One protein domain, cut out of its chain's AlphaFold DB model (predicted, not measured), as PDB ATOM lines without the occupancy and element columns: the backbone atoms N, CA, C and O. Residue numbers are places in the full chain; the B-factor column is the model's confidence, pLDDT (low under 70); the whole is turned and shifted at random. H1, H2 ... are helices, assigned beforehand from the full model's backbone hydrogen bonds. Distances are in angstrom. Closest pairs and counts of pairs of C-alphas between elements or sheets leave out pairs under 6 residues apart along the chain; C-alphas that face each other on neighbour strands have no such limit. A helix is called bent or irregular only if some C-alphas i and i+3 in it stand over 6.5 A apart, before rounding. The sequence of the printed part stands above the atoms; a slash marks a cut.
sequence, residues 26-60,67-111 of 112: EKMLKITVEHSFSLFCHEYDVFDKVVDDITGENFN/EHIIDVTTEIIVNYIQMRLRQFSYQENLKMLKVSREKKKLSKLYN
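Overview. This is residues 26 to 60 and 67 to 111 of the 112 residues of an uncharacterized protein of Acyrthosiphon pisum (UniProt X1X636). One very long helix, H3, makes the longest axis, and two shorter helices, H1 and H2, form a V beside its first part, H1 packing on it. The last part of H3 sticks out as a bare arm: residues 90 to 111, of which 90 to 109 belong to H3, stand free. The printed part has 80 residues, with three named helices in the order H1, H2, H3 and no named strand: the class is all helix. The whole is extended, with a radius of gyration of the C-alphas of 18.3 A and spans of 67 by 18 by 18 A, while the body without the free stretch spans 34 by 20 by 18 A.

Along the chain. H3, residues 67 to 109, runs 65.3 A from C-alpha 67 at (182.401, 167.360, 210.250) to C-alpha 109 at (159.771, 200.735, 261.611). It is irregular, but only just: C-alphas 67 and 70 are 6.9 A apart. H1, residues 26 to 40, is 21.3 A long and begins at C-alpha 26 at (173.061, 179.995, 214.431). H2 is residues 46 to 56, 15.0 A long.

Arrangement. H3 touches H1 with its residues 77 to 81 alone; the closest C-alphas are those of Val 33 and Ile 77, 7.1 A apart. H1 and H3 run the same way at a steep tilt of 44 degrees. H1 also touches H2, closest at the C-alphas of Phe 40 and Val 46, 5.4 A apart; these two run opposite ways at a steep tilt of 56 degrees. H2 and H3 are close but not clearly touching, with the closest C-alphas, those of Phe 47 and Ile 81, 6.7 A apart. In H1 and H2 every O i to N i+4 pair is within hydrogen-bond range; in H3, 37 of 39 are.

Size, cuts and confidence. The C-alphas of Glu 67 and Asn 111, the two farthest apart, are 68.0 A apart. The link from H1 to H2 is tight. Residues 61 to 66, in the link from H2 to H3, are not printed; C-alphas 60 and 67 are 14.9 A apart across the cut. The mean pLDDT of the printed part is 83.5, and residues 26, 57 to 60, 67 to 68 and 111 are under 70.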
ATOM      1  N   GLU A  26     172.666 179.685 213.048       63.66
ATOM      2  CA  GLU A  26     173.061 179.995 214.431       63.66
ATOM      3  C   GLU A  26     171.994 180.756 215.235       63.66
ATOM      4  O   GLU A  26     171.942 180.660 216.461       63.66
ATOM      5  N   LYS A  27     171.148 181.560 214.575       71.00
ATOM      6  CA  LYS A  27     170.075 182.294 215.266       71.00
ATOM      7  C   LYS A  27     168.929 181.378 215.655       71.00
ATOM      8  O   LYS A  27     168.379 181.558 216.735       71.00
ATOM      9  N   MET A  28     168.590 180.423 214.793       73.19
ATOM     10  CA  MET A  28     167.554 179.436 215.092       73.19
ATOM     11  C   MET A  28     167.971 178.579 216.284       73.19
ATOM     12  O   MET A  28     167.191 178.444 217.218       73.19
ATOM     13  N   LEU A  29     169.238 178.152 216.322       76.12
ATOM     14  CA  LEU A  29     169.788 177.398 217.447       76.12
ATOM     15  C   LEU A  29     169.627 178.148 218.776       76.12
ATOM     16  O   LEU A  29     169.152 177.582 219.750       76.12
ATOM     17  N   LYS A  30     169.938 179.448 218.808       77.25
ATOM     18  CA  LYS A  30     169.771 180.269 220.020       77.25
ATOM     19  C   LYS A  30     168.314 180.412 220.463       77.25
ATOM     20  O   LYS A  30     168.067 180.454 221.660       77.25
ATOM     21  N   ILE A  31     167.369 180.520 219.527       82.06
ATOM     22  CA  ILE A  31     165.938 180.628 219.856       82.06
ATOM     23  C   ILE A  31     165.437 179.316 220.459       82.06
ATOM     24  O   ILE A  31     164.759 179.353 221.481       82.06
ATOM     25  N   THR A  32     165.808 178.179 219.866       82.94
ATOM     26  CA  THR A  32     165.467 176.855 220.400       82.94
ATOM     27  C   THR A  32     166.060 176.668 221.792       82.94
ATOM     28  O   THR A  32     165.330 176.346 222.719       82.94
ATOM     29  N   VAL A  33     167.349 176.983 221.975       85.25
ATOM     30  CA  VAL A  33     168.004 176.872 223.288       85.25
ATOM     31  C   VAL A  33     167.333 177.767 224.331       85.25
ATOM     32  O   VAL A  33     167.125 177.329 225.457       85.25
ATOM     33  N   GLU A  34     166.969 179.007 223.987       86.50
ATOM     34  CA  GLU A  34     166.286 179.907 224.927       86.50
ATOM     35  C   GLU A  34     164.879 179.406 225.280       86.50
ATOM     36  O   GLU A  34     164.457 179.529 226.431       86.50
ATOM     37  N   HIS A  35     164.165 178.812 224.319       87.38
ATOM     38  CA  HIS A  35     162.867 178.194 224.567       87.38
ATOM     39  C   HIS A  35     162.994 177.028 225.554       87.38
ATOM     40  O   HIS A  35     162.376 177.070 226.619       87.38
ATOM     41  N   SER A  36     163.863 176.058 225.269       87.56
ATOM     42  CA  SER A  36     164.140 174.925 226.158       87.56
ATOM     43  C   SER A  36     164.624 175.392 227.534       87.56
ATOM     44  O   SER A  36     164.132 174.942 228.566       87.56
ATOM     45  N   PHE A  37     165.526 176.379 227.582       88.75
ATOM     46  CA  PHE A  37     166.004 176.952 228.840       88.75
ATOM     47  C   PHE A  37     164.866 177.547 229.668       88.75
ATOM     48  O   PHE A  37     164.829 177.355 230.880       88.75
ATOM     49  N   SER A  38     163.915 178.246 229.043       88.25
ATOM     50  CA  SER A  38     162.782 178.832 229.763       88.25
ATOM     51  C   SER A  38     161.893 177.781 230.440       88.25
ATOM     52  O   SER A  38     161.374 178.046 231.523       88.25
ATOM     53  N   LEU A  39     161.789 176.579 229.858       89.12
ATOM     54  CA  LEU A  39     161.026 175.461 230.420       89.12
ATOM     55  C   LEU A  39     161.706 174.861 231.655       89.12
ATOM     56  O   LEU A  39     161.032 174.517 232.622       89.12
ATOM     57  N   PHE A  40     163.037 174.772 231.638       89.50
ATOM     58  CA  PHE A  40     163.804 174.071 232.671       89.50
ATOM     59  C   PHE A  40     164.585 174.989 233.617       89.50
ATOM     60  O   PHE A  40     165.267 174.487 234.497       89.50
ATOM     61  N   CYS A  41     164.500 176.318 233.497       87.12
ATOM     62  CA  CYS A  41     165.357 177.257 234.244       87.12
ATOM     63  C   CYS A  41     165.273 177.172 235.780       87.12
ATOM     64  O   CYS A  41     166.153 177.692 236.466       87.12
ATOM     65  N   HIS A  42     164.233 176.533 236.319       87.38
ATOM     66  CA  HIS A  42     164.037 176.318 237.754       87.38
ATOM     67  C   HIS A  42     164.413 174.906 238.232       87.38
ATOM     68  O   HIS A  42     164.338 174.631 239.429       87.38
ATOM     69  N   GLU A  43     164.801 174.021 237.320       88.38
ATOM     70  CA  GLU A  43     165.241 172.663 237.631       88.38
ATOM     71  C   GLU A  43     166.691 172.660 238.139       88.38
ATOM     72  O   GLU A  43     167.441 173.613 237.933       88.38
ATOM     73  N   TYR A  44     167.108 171.591 238.819       84.31
ATOM     74  CA  TYR A  44     168.503 171.449 239.255       84.31
ATOM     75  C   TYR A  44     169.420 171.108 238.068       84.31
ATOM     76  O   TYR A  44     170.428 171.777 237.838       84.31
ATOM     77  N   ASP A  45     168.996 170.149 237.244       89.31
ATOM     78  CA  ASP A  45     169.746 169.642 236.090       89.31
ATOM     79  C   ASP A  45     169.362 170.374 234.791       89.31
ATOM     80  O   ASP A  45     169.059 169.761 233.768       89.31
ATOM     81  N   VAL A  46     169.326 171.715 234.827       86.50
ATOM     82  CA  VAL A  46     168.910 172.548 233.675       86.50
ATOM     83  C   VAL A  46     169.742 172.245 232.435       86.50
ATOM     84  O   VAL A  46     169.219 172.227 231.329       86.50
ATOM     85  N   PHE A  47     171.047 172.041 232.617       87.31
ATOM     86  CA  PHE A  47     171.964 171.826 231.508       87.31
ATOM     87  C   PHE A  47     171.604 170.561 230.728       87.31
ATOM     88  O   PHE A  47     171.351 170.644 229.528       87.31
ATOM     89  N   ASP A  48     171.511 169.428 231.425       88.12
ATOM     90  CA  ASP A  48     171.231 168.132 230.810       88.12
ATOM     91  C   ASP A  48     169.827 168.114 230.199       88.12
ATOM     92  O   ASP A  48     169.672 167.760 229.036       88.12
ATOM     93  N   LYS A  49     168.820 168.641 230.912       87.69
ATOM     94  CA  LYS A  49     167.445 168.720 230.390       87.69
ATOM     95  C   LYS A  49     167.331 169.562 229.121       87.69
ATOM     96  O   LYS A  49     166.587 169.202 228.217       87.69
ATOM     97  N   VAL A  50     168.050 170.682 229.040       87.88
ATOM     98  CA  VAL A  50     168.039 171.540 227.845       87.88
ATOM     99  C   VAL A  50     168.748 170.856 226.678       87.88
ATOM    100  O   VAL A  50     168.270 170.940 225.552       87.88
ATOM    101  N   VAL A  51     169.869 170.173 226.923       86.25
ATOM    102  CA  VAL A  51     170.570 169.414 225.876       86.25
ATOM    103  C   VAL A  51     169.699 168.265 225.365       86.25
ATOM    104  O   VAL A  51     169.563 168.113 224.150       86.25
ATOM    105  N   ASP A  52     169.072 167.508 226.261       87.56
ATOM    106  CA  ASP A  52     168.182 166.399 225.912       87.56
ATOM    107  C   ASP A  52     166.963 166.875 225.110       87.56
ATOM    108  O   ASP A  52     166.608 166.259 224.110       87.56
ATOM    109  N   ASP A  53     166.355 168.001 225.491       87.12
ATOM    110  CA  ASP A  53     165.206 168.584 224.783       87.12
ATOM    111  C   ASP A  53     165.572 169.013 223.352       87.12
ATOM    112  O   ASP A  53     164.887 168.680 222.386       87.12
ATOM    113  N   ILE A  54     166.719 169.678 223.193       83.12
ATOM    114  CA  ILE A  54     167.192 170.162 221.891       83.12
ATOM    115  C   ILE A  54     167.634 169.007 220.982       83.12
ATOM    116  O   ILE A  54     167.460 169.081 219.766       83.12
ATOM    117  N   THR A  55     168.264 167.974 221.542       80.25
ATOM    118  CA  THR A  55     168.793 166.839 220.766       80.25
ATOM    119  C   THR A  55     167.750 165.747 220.524       80.25
ATOM    120  O   THR A  55     167.852 165.028 219.527       80.25
ATOM    121  N   GLY A  56     166.729 165.648 221.381       75.69
ATOM    122  CA  GLY A  56     165.622 164.699 221.269       75.69
ATOM    123  C   GLY A  56     164.608 165.055 220.178       75.69
ATOM    124  O   GLY A  56     164.091 164.159 219.504       75.69
ATOM    125  N   GLU A  57     164.353 166.343 219.932       65.25
ATOM    126  CA  GLU A  57     163.551 166.795 218.791       65.25
ATOM    127  C   GLU A  57     164.418 166.880 217.523       65.25
ATOM    128  O   GLU A  57     165.123 167.862 217.319       65.25
ATOM    129  N   ASN A  58     164.376 165.841 216.672       56.91
ATOM    130  CA  ASN A  58     164.989 165.744 215.328       56.91
ATOM    131  C   ASN A  58     165.887 166.933 214.925       56.91
ATOM    132  O   ASN A  58     165.462 167.843 214.206       56.91
ATOM    133  N   PHE A  59     167.138 166.886 215.383       65.44
ATOM    134  CA  PHE A  59     168.152 167.918 215.202       65.44
ATOM    135  C   PHE A  59     168.426 168.202 213.708       65.44
ATOM    136  O   PHE A  59     169.283 167.574 213.088       65.44
ATOM    137  N   ASN A  60     167.680 169.127 213.090       61.47
ATOM    138  CA  ASN A  60     167.756 169.404 211.647       61.47
ATOM    139  C   ASN A  60     168.253 170.823 211.361       61.47
ATOM    140  O   ASN A  60     167.531 171.685 210.851       61.47
ATOM    141  N   GLU A  67     181.392 167.634 209.213       66.81
ATOM    142  CA  GLU A  67     182.401 167.360 210.250       66.81
ATOM    143  C   GLU A  67     182.387 168.404 211.372       66.81
ATOM    144  O   GLU A  67     182.341 168.047 212.540       66.81
ATOM    145  N   HIS A  68     182.315 169.696 211.042       68.31
ATOM    146  CA  HIS A  68     182.296 170.755 212.059       68.31
ATOM    147  C   HIS A  68     180.910 170.983 212.677       68.31
ATOM    148  O   HIS A  68     180.765 171.812 213.574       68.31
ATOM    149  N   ILE A  69     179.880 170.275 212.202       73.50
ATOM    150  CA  ILE A  69     178.496 170.481 212.635       73.50
ATOM    151  C   ILE A  69     178.343 170.170 214.120       73.50
ATOM    152  O   ILE A  69     177.711 170.935 214.841       73.50
ATOM    153  N   ILE A  70     178.943 169.071 214.579       76.06
ATOM    154  CA  ILE A  70     178.768 168.578 215.944       76.06
ATOM    155  C   ILE A  70     179.560 169.462 216.898       76.06
ATOM    156  O   ILE A  70     178.993 169.969 217.863       76.06
ATOM    157  N   ASP A  71     180.829 169.714 216.585       77.94
ATOM    158  CA  ASP A  71     181.731 170.468 217.454       77.94
ATOM    159  C   ASP A  71     181.260 171.911 217.637       77.94
ATOM    160  O   ASP A  71     181.064 172.363 218.765       77.94
ATOM    161  N   VAL A  72     180.979 172.613 216.532       77.38
ATOM    162  CA  VAL A  72     180.540 174.015 216.575       77.38
ATOM    163  C   VAL A  72     179.181 174.134 217.255       77.38
ATOM    164  O   VAL A  72     178.959 175.046 218.048       77.38
ATOM    165  N   THR A  73     178.258 173.210 216.987       77.69
ATOM    166  CA  THR A  73     176.939 173.263 217.621       77.69
ATOM    167  C   THR A  73     177.031 172.977 219.114       77.69
ATOM    168  O   THR A  73     176.459 173.722 219.911       77.69
ATOM    169  N   THR A  74     177.776 171.945 219.506       83.44
ATOM    170  CA  THR A  74     177.981 171.597 220.915       83.44
ATOM    171  C   THR A  74     178.615 172.769 221.651       83.44
ATOM    172  O   THR A  74     178.112 173.185 222.691       83.44
ATOM    173  N   GLU A  75     179.650 173.380 221.073       84.12
ATOM    174  CA  GLU A  75     180.293 174.560 221.639       84.12
ATOM    175  C   GLU A  75     179.309 175.732 221.794       84.12
ATOM    176  O   GLU A  75     179.261 176.360 222.855       84.12
ATOM    177  N   ILE A  76     178.484 176.019 220.781       81.25
ATOM    178  CA  ILE A  76     177.480 177.090 220.855       81.25
ATOM    179  C   ILE A  76     176.454 176.807 221.956       81.25
ATOM    180  O   ILE A  76     176.146 177.715 222.732       81.25
ATOM    181  N   ILE A  77     175.931 175.581 222.038       84.50
ATOM    182  CA  ILE A  77     174.929 175.184 223.037       84.50
ATOM    183  C   ILE A  77     175.524 175.306 224.442       84.50
ATOM    184  O   ILE A  77     174.968 176.017 225.282       84.50
ATOM    185  N   VAL A  78     176.687 174.691 224.677       88.88
ATOM    186  CA  VAL A  78     177.379 174.704 225.973       88.88
ATOM    187  C   VAL A  78     177.637 176.142 226.418       88.88
ATOM    188  O   VAL A  78     177.244 176.534 227.520       88.88
ATOM    189  N   ASN A  79     178.245 176.956 225.550       87.44
ATOM    190  CA  ASN A  79     178.569 178.345 225.868       87.44
ATOM    191  C   ASN A  79     177.311 179.176 226.143       87.44
ATOM    192  O   ASN A  79     177.296 179.996 227.068       87.44
ATOM    193  N   TYR A  80     176.244 178.972 225.368       86.88
ATOM    194  CA  TYR A  80     174.997 179.705 225.550       86.88
ATOM    195  C   TYR A  80     174.324 179.359 226.878       86.88
ATOM    196  O   TYR A  80     174.007 180.270 227.646       86.88
ATOM    197  N   ILE A  81     174.157 178.069 227.185       88.00
ATOM    198  CA  ILE A  81     173.520 177.618 228.429       88.00
ATOM    199  C   ILE A  81     174.321 178.111 229.636       88.00
ATOM    200  O   ILE A  81     173.752 178.695 230.559       88.00
ATOM    201  N   GLN A  82     175.652 177.967 229.617       90.38
ATOM    202  CA  GLN A  82     176.510 178.455 230.700       90.38
ATOM    203  C   GLN A  82     176.374 179.967 230.913       90.38
ATOM    204  O   GLN A  82     176.246 180.433 232.049       90.38
ATOM    205  N   MET A  83     176.390 180.750 229.831       89.69
ATOM    206  CA  MET A  83     176.168 182.192 229.906       89.69
ATOM    207  C   MET A  83     174.785 182.501 230.498       89.69
ATOM    208  O   MET A  83     174.670 183.381 231.359       89.69
ATOM    209  N   ARG A  84     173.743 181.781 230.074       89.12
ATOM    210  CA  ARG A  84     172.363 182.023 230.504       89.12
ATOM    211  C   ARG A  84     172.134 181.672 231.970       89.12
ATOM    212  O   ARG A  84     171.554 182.483 232.692       89.12
ATOM    213  N   LEU A  85     172.688 180.560 232.451       88.75
ATOM    214  CA  LEU A  85     172.667 180.176 233.868       88.75
ATOM    215  C   LEU A  85     173.319 181.230 234.767       88.75
ATOM    216  O   LEU A  85     172.775 181.582 235.817       88.75
ATOM    217  N   ARG A  86     174.462 181.792 234.343       91.56
ATOM    218  CA  ARG A  86     175.128 182.882 235.079       91.56
ATOM    219  C   ARG A  86     174.243 184.123 235.158       91.56
ATOM    220  O   ARG A  86     174.117 184.719 236.228       91.56
ATOM    221  N   GLN A  87     173.621 184.507 234.043       91.06
ATOM    222  CA  GLN A  87     172.700 185.646 234.005       91.06
ATOM    223  C   GLN A  87     171.482 185.420 234.903       91.06
ATOM    224  O   GLN A  87     171.116 186.316 235.663       91.06
ATOM    225  N   PHE A  88     170.884 184.230 234.842       90.81
ATOM    226  CA  PHE A  88     169.733 183.855 235.656       90.81
ATOM    227  C   PHE A  88     170.066 183.903 237.152       90.81
ATOM    228  O   PHE A  88     169.415 184.620 237.911       90.81
ATOM    229  N   SER A  89     171.164 183.260 237.559       90.06
ATOM    230  CA  SER A  89     171.638 183.258 238.950       90.06
ATOM    231  C   SER A  89     171.897 184.673 239.476       90.06
ATOM    232  O   SER A  89     171.527 185.020 240.598       90.06
ATOM    233  N   TYR A  90     172.507 185.529 238.652       92.88
ATOM    234  CA  TYR A  90     172.731 186.928 239.005       92.88
ATOM    235  C   TYR A  90     171.412 187.685 239.230       92.88
ATOM    236  O   TYR A  90     171.287 188.442 240.196       92.88
ATOM    237  N   GLN A  91     170.410 187.467 238.376       89.56
ATOM    238  CA  GLN A  91     169.099 188.102 238.510       89.56
ATOM    239  C   GLN A  91     168.347 187.639 239.759       89.56
ATOM    240  O   GLN A  91     167.808 188.482 240.480       89.56
ATOM    241  N   GLU A  92     168.355 186.340 240.056       89.56
ATOM    242  CA  GLU A  92     167.736 185.793 241.268       89.56
ATOM    243  C   GLU A  92     168.395 186.352 242.536       89.56
ATOM    244  O   GLU A  92     167.711 186.836 243.442       89.56
ATOM    245  N   ASN A  93     169.728 186.438 242.559       91.19
ATOM    246  CA  ASN A  93     170.455 187.059 243.667       91.19
ATOM    247  C   ASN A  93     170.072 188.533 243.867       91.19
ATOM    248  O   ASN A  93     169.856 188.980 244.996       91.19
ATOM    249  N   LEU A  94     169.923 189.304 242.784       90.44
ATOM    250  CA  LEU A  94     169.463 190.691 242.875       90.44
ATOM    251  C   LEU A  94     168.041 190.803 243.438       90.44
ATOM    252  O   LEU A  94     167.769 191.733 244.206       90.44
ATOM    253  N   LYS A  95     167.135 189.882 243.078       89.81
ATOM    254  CA  LYS A  95     165.778 189.824 243.645       89.81
ATOM    255  C   LYS A  95     165.834 189.532 245.144       89.81
ATOM    256  O   LYS A  95     165.250 190.287 245.923       89.81
ATOM    257  N   MET A  96     166.620 188.541 245.567       87.38
ATOM    258  CA  MET A  96     166.803 188.227 246.988       87.38
ATOM    259  C   MET A  96     167.370 189.412 247.783       87.38
ATOM    260  O   MET A  96     166.881 189.733 248.866       87.38
ATOM    261  N   LEU A  97     168.343 190.141 247.229       89.00
ATOM    262  CA  LEU A  97     168.896 191.342 247.864       89.00
ATOM    263  C   LEU A  97     167.872 192.477 248.008       89.00
ATOM    264  O   LEU A  97     167.972 193.283 248.936       89.00
ATOM    265  N   LYS A  98     166.901 192.602 247.094       89.44
ATOM    266  CA  LYS A  98     165.796 193.568 247.241       89.44
ATOM    267  C   LYS A  98     164.884 193.172 248.401       89.44
ATOM    268  O   LYS A  98     164.686 193.991 249.298       89.44
ATOM    269  N   VAL A  99     164.462 191.909 248.451       89.12
ATOM    270  CA  VAL A  99     163.619 191.371 249.532       89.12
ATOM    271  C   VAL A  99     164.285 191.550 250.900       89.12
ATOM    272  O   VAL A  99     163.666 192.043 251.842       89.12
ATOM    273  N   SER A 100     165.575 191.232 251.019       88.31
ATOM    274  CA  SER A 100     166.326 191.409 252.271       88.31
ATOM    275  C   SER A 100     166.411 192.876 252.710       88.31
ATOM    276  O   SER A 100     166.313 193.179 253.902       88.31
ATOM    277  N   ARG A 101     166.553 193.811 251.759       89.94
ATOM    278  CA  ARG A 101     166.549 195.253 252.055       89.94
ATOM    279  C   ARG A 101     165.192 195.728 252.562       89.94
ATOM    280  O   ARG A 101     165.157 196.520 253.499       89.94
ATOM    281  N   GLU A 102     164.099 195.253 251.978       89.56
ATOM    282  CA  GLU A 102     162.738 195.597 252.405       89.56
ATOM    283  C   GLU A 102     162.432 195.059 253.804       89.56
ATOM    284  O   GLU A 102     162.022 195.827 254.673       89.56
ATOM    285  N   LYS A 103     162.758 193.787 254.073       87.94
ATOM    286  CA  LYS A 103     162.625 193.189 255.413       87.94
ATOM    287  C   LYS A 103     163.387 193.988 256.476       87.94
ATOM    288  O   LYS A 103     162.839 194.273 257.539       87.94
ATOM    289  N   LYS A 104     164.614 194.431 256.169       88.00
ATOM    290  CA  LYS A 104     165.432 195.264 257.072       88.00
ATOM    291  C   LYS A 104     164.864 196.673 257.288       88.00
ATOM    292  O   LYS A 104     165.127 197.278 258.325       88.00
ATOM    293  N   LYS A 105     164.132 197.236 256.322       88.94
ATOM    294  CA  LYS A 105     163.431 198.520 256.502       88.94
ATOM    295  C   LYS A 105     162.224 198.349 257.422       88.94
ATOM    296  O   LYS A 105     162.081 199.117 258.368       88.94
ATOM    297  N   LEU A 106     161.413 197.316 257.183       87.81
ATOM    298  CA  LEU A 106     160.235 197.009 258.000       87.81
ATOM    299  C   LEU A 106     160.607 196.721 259.457       87.81
ATOM    300  O   LEU A 106     159.974 197.252 260.362       87.81
ATOM    301  N   SER A 107     161.680 195.966 259.705       86.44
ATOM    302  CA  SER A 107     162.113 195.660 261.075       86.44
ATOM    303  C   SER A 107     162.508 196.901 261.885       86.44
ATOM    304  O   SER A 107     162.423 196.877 263.107       86.44
ATOM    305  N   LYS A 108     162.959 197.979 261.231       87.38
ATOM    306  CA  LYS A 108     163.302 199.241 261.906       87.38
ATOM    307  C   LYS A 108     162.066 200.070 262.252       87.38
ATOM    308  O   LYS A 108     162.052 200.693 263.302       87.38
ATOM    309  N   LEU A 109     161.045 200.041 261.393       79.69
ATOM    310  CA  LEU A 109     159.771 200.735 261.611       79.69
ATOM    311  C   LEU A 109     159.003 200.192 262.822       79.69
ATOM    312  O   LEU A 109     158.439 200.978 263.566       79.69
ATOM    313  N   TYR A 110     158.999 198.873 263.034       75.44
ATOM    314  CA  TYR A 110     158.289 198.259 264.167       75.44
ATOM    315  C   TYR A 110     159.048 198.316 265.506       75.44
ATOM    316  O   TYR A 110     158.447 198.060 266.541       75.44
ATOM    317  N   ASN A 111     160.348 198.629 265.499       60.94
ATOM    318  CA  ASN A 111     161.173 198.779 266.709       60.94
ATOM    319  C   ASN A 111     161.465 200.263 267.038       60.94
ATOM    320  O   ASN A 111     162.504 200.554 267.630       60.94
TER     321      ASN A 111